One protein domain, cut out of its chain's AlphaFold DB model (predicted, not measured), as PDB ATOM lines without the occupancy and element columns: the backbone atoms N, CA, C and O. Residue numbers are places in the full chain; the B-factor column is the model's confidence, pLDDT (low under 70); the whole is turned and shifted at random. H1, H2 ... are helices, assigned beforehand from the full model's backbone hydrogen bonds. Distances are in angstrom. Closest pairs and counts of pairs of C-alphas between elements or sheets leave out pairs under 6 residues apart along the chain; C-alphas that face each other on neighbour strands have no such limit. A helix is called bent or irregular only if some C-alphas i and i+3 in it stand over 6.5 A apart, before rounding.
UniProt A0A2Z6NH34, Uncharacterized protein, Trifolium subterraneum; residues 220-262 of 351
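Overview. This is residues 220 to 262 of the 351 residues of an uncharacterized protein of Trifolium subterraneum (UniProt A0A2Z6NH34). Two helices, H1 and H3, stand crosswise near one end of an elongated body, and a wide loop of residues 237 to 253 makes the other end, with the short H2 leading into it. The printed part has 43 residues with three named helices, in the order H1, H2, H3, and no named strand; the class is all helix. It is compact, with a radius of gyration of the C-alphas of 10.3 A, and spans 32 by 17 by 16 A.

Arrangement. H1, residues 220 to 229, is close to but not clearly touching H3, residues 254 to 262; their closest C-alphas, of Ile 225 and Pro 254, are 7.8 A apart, and their lines are about perpendicular at 89 degrees. H1 is also close to but not clearly touching H2, residues 233 to 236, with the closest C-alphas, of Ile 226 and Lys 233, 7.2 A apart. Every O i to N i+4 pair is within hydrogen-bond range in H1, against 2 of 5 in H3, where 4 of 6 O i to N i+3 pairs are; H2 is too short for an i+4 pair.

Along the chain. H1 begins at C-alpha 220 (138.201, 131.566, 133.560) and is 14.1 A long; H2 is 5.0 A. H3, 13.5 A, ends at C-alpha 262 (137.974, 114.991, 131.172) and is only just irregular, C-alphas 259 and 262 being 6.6 A apart.

Size, cuts and confidence. The C-alphas farthest apart, of Pro 242 and Trp 262, are 32.4 A apart. The printed part has no cut; the link H1 to H2 is tight, H2 to H3 long. pLDDT is under 70 at residue 220 and residues 253 to 262.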
ATOM      1  N   ASP A 220     137.199 131.598 134.629       68.62
ATOM      2  CA  ASP A 220     138.201 131.566 133.560       68.62
ATOM      3  C   ASP A 220     138.188 130.271 132.730       68.62
ATOM      4  O   ASP A 220     138.442 130.322 131.524       68.62
ATOM      5  N   ASP A 221     137.795 129.134 133.310       70.81
ATOM      6  CA  ASP A 221     137.528 127.910 132.548       70.81
ATOM      7  C   ASP A 221     136.177 127.976 131.814       70.81
ATOM      8  O   ASP A 221     136.089 127.515 130.678       70.81
ATOM      9  N   ASP A 222     135.161 128.649 132.359       71.88
ATOM     10  CA  ASP A 222     133.904 128.896 131.637       71.88
ATOM     11  C   ASP A 222     134.118 129.825 130.423       71.88
ATOM     12  O   ASP A 222     133.665 129.500 129.322       71.88
ATOM     13  N   LYS A 223     134.903 130.912 130.545       75.50
ATOM     14  CA  LYS A 223     135.352 131.719 129.381       75.50
ATOM     15  C   LYS A 223     136.037 130.847 128.325       75.50
ATOM     16  O   LYS A 223     135.752 130.961 127.133       75.50
ATOM     17  N   LYS A 224     136.944 129.974 128.763       78.12
ATOM     18  CA  LYS A 224     137.733 129.063 127.921       78.12
ATOM     19  C   LYS A 224     136.847 128.026 127.223       78.12
ATOM     20  O   LYS A 224     137.074 127.774 126.044       78.12
ATOM     21  N   ILE A 225     135.810 127.497 127.879       77.12
ATOM     22  CA  ILE A 225     134.791 126.626 127.266       77.12
ATOM     23  C   ILE A 225     133.974 127.409 126.228       77.12
ATOM     24  O   ILE A 225     133.894 126.975 125.078       77.12
ATOM     25  N   ILE A 226     133.448 128.589 126.585       80.62
ATOM     26  CA  ILE A 226     132.663 129.444 125.676       80.62
ATOM     27  C   ILE A 226     133.466 129.783 124.410       80.62
ATOM     28  O   ILE A 226     132.948 129.661 123.300       80.62
ATOM     29  N   HIS A 227     134.743 130.143 124.557       77.25
ATOM     30  CA  HIS A 227     135.625 130.477 123.437       77.25
ATOM     31  C   HIS A 227     136.065 129.242 122.624       77.25
ATOM     32  O   HIS A 227     136.143 129.326 121.400       77.25
ATOM     33  N   LYS A 228     136.343 128.099 123.272       79.25
ATOM     34  CA  LYS A 228     136.815 126.865 122.610       79.25
ATOM     35  C   LYS A 228     135.701 126.147 121.842       79.25
ATOM     36  O   LYS A 228     135.946 125.701 120.726       79.25
ATOM     37  N   MET A 229     134.501 126.050 122.420       76.12
ATOM     38  CA  MET A 229     133.340 125.384 121.805       76.12
ATOM     39  C   MET A 229     132.405 126.338 121.042       76.12
ATOM     40  O   MET A 229     131.447 125.876 120.432       76.12
ATOM     41  N   LYS A 230     132.670 127.654 121.049       84.69
ATOM     42  CA  LYS A 230     131.812 128.690 120.440       84.69
ATOM     43  C   LYS A 230     130.363 128.655 120.955       84.69
ATOM     44  O   LYS A 230     129.424 128.737 120.163       84.69
ATOM     45  N   LEU A 231     130.167 128.553 122.272       85.31
ATOM     46  CA  LEU A 231     128.833 128.708 122.870       85.31
ATOM     47  C   LEU A 231     128.335 130.151 122.719       85.31
ATOM     48  O   LEU A 231     129.104 131.114 122.783       85.31
ATOM     49  N   CYS A 232     127.026 130.307 122.550       83.62
ATOM     50  CA  CYS A 232     126.393 131.613 122.475       83.62
ATOM     51  C   CYS A 232     126.385 132.268 123.854       83.62
ATOM     52  O   CYS A 232     125.671 131.834 124.759       83.62
ATOM     53  N   LYS A 233     127.136 133.363 124.008       81.88
ATOM     54  CA  LYS A 233     127.205 134.094 125.278       81.88
ATOM     55  C   LYS A 233     125.830 134.574 125.763       81.88
ATOM     56  O   LYS A 233     125.584 134.528 126.958       81.88
ATOM     57  N   LYS A 234     124.928 134.988 124.858       80.56
ATOM     58  CA  LYS A 234     123.550 135.377 125.218       80.56
ATOM     59  C   LYS A 234     122.800 134.218 125.878       80.56
ATOM     60  O   LYS A 234     122.336 134.370 127.001       80.56
ATOM     61  N   PHE A 235     122.794 133.057 125.224       79.38
ATOM     62  CA  PHE A 235     122.149 131.846 125.728       79.38
ATOM     63  C   PHE A 235     122.768 131.361 127.051       79.38
ATOM     64  O   PHE A 235     122.044 131.141 128.014       79.38
ATOM     65  N   TYR A 236     124.104 131.314 127.152       77.25
ATOM     66  CA  TYR A 236     124.822 131.001 128.403       77.25
ATOM     67  C   TYR A 236     124.446 131.944 129.562       77.25
ATOM     68  O   TYR A 236     124.355 131.523 130.711       77.25
ATOM     69  N   ASN A 237     124.215 133.227 129.271       76.75
ATOM     70  CA  ASN A 237     123.781 134.219 130.252       76.75
ATOM     71  C   ASN A 237     122.291 134.101 130.647       76.75
ATOM     72  O   ASN A 237     121.834 134.913 131.451       76.75
ATOM     73  N   GLY A 238     121.542 133.133 130.106       75.94
ATOM     74  CA  GLY A 238     120.096 132.991 130.307       75.94
ATOM     75  C   GLY A 238     119.253 133.987 129.500       75.94
ATOM     76  O   GLY A 238     118.049 134.090 129.718       75.94
ATOM     77  N   GLU A 239     119.858 134.736 128.572       79.12
ATOM     78  CA  GLU A 239     119.133 135.657 127.699       79.12
ATOM     79  C   GLU A 239     118.633 134.941 126.436       79.12
ATOM     80  O   GLU A 239     119.408 134.284 125.734       79.12
ATOM     81  N   GLN A 240     117.364 135.156 126.076       76.12
ATOM     82  CA  GLN A 240     116.818 134.692 124.800       76.12
ATOM     83  C   GLN A 240     117.638 135.271 123.638       76.12
ATOM     84  O   GLN A 240     117.648 136.477 123.386       76.12
ATOM     85  N   CYS A 241     118.337 134.402 122.909       84.06
ATOM     86  CA  CYS A 241     119.177 134.819 121.796       84.06
ATOM     87  C   CYS A 241     118.306 135.331 120.628       84.06
ATOM     88  O   CYS A 241     117.441 134.587 120.156       84.06
ATOM     89  N   PRO A 242     118.549 136.549 120.099       82.56
ATOM     90  CA  PRO A 242     117.717 137.145 119.046       82.56
ATOM     91  C   PRO A 242     117.825 136.427 117.690       82.56
ATOM     92  O   PRO A 242     117.001 136.653 116.812       82.56
ATOM     93  N   TYR A 243     118.821 135.553 117.518       77.62
ATOM     94  CA  TYR A 243     118.988 134.721 116.324       77.62
ATOM     95  C   TYR A 243     118.292 133.353 116.438       77.62
ATOM     96  O   TYR A 243     118.213 132.630 115.446       77.62
ATOM     97  N   GLY A 244     117.791 132.987 117.627       78.75
ATOM     98  CA  GLY A 244     117.189 131.677 117.890       78.75
ATOM     99  C   GLY A 244     118.096 130.519 117.460       78.75
ATOM    100  O   GLY A 244     119.317 130.597 117.570       78.75
ATOM    101  N   GLU A 245     117.501 129.467 116.909       75.00
ATOM    102  CA  GLU A 245     118.196 128.291 116.352       75.00
ATOM    103  C   GLU A 245     119.147 128.623 115.185       75.00
ATOM    104  O   GLU A 245     119.994 127.811 114.824       75.00
ATOM    105  N   LYS A 246     119.047 129.827 114.603       77.38
ATOM    106  CA  LYS A 246     119.907 130.310 113.508       77.38
ATOM    107  C   LYS A 246     121.136 131.076 114.019       77.38
ATOM    108  O   LYS A 246     121.780 131.792 113.252       77.38
ATOM    109  N   CYS A 247     121.458 130.976 115.310       82.06
ATOM    110  CA  CYS A 247     122.669 131.574 115.860       82.06
ATOM    111  C   CYS A 247     123.929 130.883 115.310       82.06
ATOM    112  O   CYS A 247     124.004 129.661 115.227       82.06
ATOM    113  N   SER A 248     124.964 131.665 115.001       79.19
ATOM    114  CA  SER A 248     126.287 131.165 114.593       79.19
ATOM    115  C   SER A 248     127.136 130.614 115.754       79.19
ATOM    116  O   SER A 248     128.311 130.290 115.568       79.19
ATOM    117  N   PHE A 249     126.546 130.513 116.947       82.44
ATOM    118  CA  PHE A 249     127.142 130.031 118.187       82.44
ATOM    119  C   PHE A 249     126.192 129.025 118.852       82.44
ATOM    120  O   PHE A 249     124.975 129.196 118.800       82.44
ATOM    121  N   LEU A 250     126.734 127.993 119.500       82.75
ATOM    122  CA  LEU A 250     125.948 126.867 120.017       82.75
ATOM    123  C   LEU A 250     125.048 127.269 121.199       82.75
ATOM    124  O   LEU A 250     125.491 127.954 122.125       82.75
ATOM    125  N   HIS A 251     123.796 126.809 121.174       81.69
ATOM    126  CA  HIS A 251     122.818 126.927 122.261       81.69
ATOM    127  C   HIS A 251     122.729 125.590 123.001       81.69
ATOM    128  O   HIS A 251     121.796 124.823 122.796       81.69
ATOM    129  N   GLU A 252     123.753 125.274 123.791       75.56
ATOM    130  CA  GLU A 252     123.891 123.964 124.432       75.56
ATOM    131  C   GLU A 252     124.507 124.109 125.830       75.56
ATOM    132  O   GLU A 252     125.365 124.972 126.044       75.56
ATOM    133  N   ASP A 253     124.060 123.294 126.785       65.69
ATOM    134  CA  ASP A 253     124.363 123.501 128.205       65.69
ATOM    135  C   ASP A 253     125.827 123.171 128.562       65.69
ATOM    136  O   ASP A 253     126.262 122.027 128.382       65.69
ATOM    137  N   PRO A 254     126.586 124.097 129.192       61.22
ATOM    138  CA  PRO A 254     127.949 123.839 129.673       61.22
ATOM    139  C   PRO A 254     128.068 122.621 130.596       61.22
ATOM    140  O   PRO A 254     129.123 121.991 130.644       61.22
ATOM    141  N   ALA A 255     126.994 122.279 131.315       61.94
ATOM    142  CA  ALA A 255     126.934 121.120 132.200       61.94
ATOM    143  C   ALA A 255     127.244 119.801 131.468       61.94
ATOM    144  O   ALA A 255     127.958 118.964 132.015       61.94
ATOM    145  N   LYS A 256     126.789 119.652 130.216       57.91
ATOM    146  CA  LYS A 256     127.055 118.466 129.384       57.91
ATOM    147  C   LYS A 256     128.551 118.381 129.053       57.91
ATOM    148  O   LYS A 256     129.211 117.392 129.355       57.91
ATOM    149  N   PHE A 257     129.132 119.486 128.583       58.06
ATOM    150  CA  PHE A 257     130.557 119.566 128.236       58.06
ATOM    151  C   PHE A 257     131.516 119.451 129.433       58.06
ATOM    152  O   PHE A 257     132.681 119.098 129.237       58.06
ATOM    153  N   ARG A 258     131.071 119.724 130.668       58.38
ATOM    154  CA  ARG A 258     131.894 119.498 131.871       58.38
ATOM    155  C   ARG A 258     132.127 118.010 132.156       58.38
ATOM    156  O   ARG A 258     133.201 117.688 132.654       58.38
ATOM    157  N   ALA A 259     131.206 117.118 131.782       55.03
ATOM    158  CA  ALA A 259     131.436 115.671 131.853       55.03
ATOM    159  C   ALA A 259     132.487 115.211 130.819       55.03
ATOM    160  O   ALA A 259     133.431 114.491 131.152       55.03
ATOM    161  N   ASP A 260     132.387 115.694 129.578       54.12
ATOM    162  CA  ASP A 260     133.250 115.251 128.469       54.12
ATOM    163  C   ASP A 260     134.649 115.895 128.456       54.12
ATOM    164  O   ASP A 260     135.587 115.374 127.836       54.12
ATOM    165  N   SER A 261     134.841 117.022 129.154       53.16
ATOM    166  CA  SER A 261     136.128 117.733 129.162       53.16
ATOM    167  C   SER A 261     137.254 116.984 129.891       53.16
ATOM    168  O   SER A 261     138.412 117.378 129.727       53.16
ATOM    169  N   TRP A 262     136.959 115.914 130.640       44.47
ATOM    170  CA  TRP A 262     137.974 114.991 131.172       44.47
ATOM    171  C   TRP A 262     138.353 113.890 130.162       44.47
ATOM    172  O   TRP A 262     139.526 113.553 130.028       44.47
TER     173      TRP A 262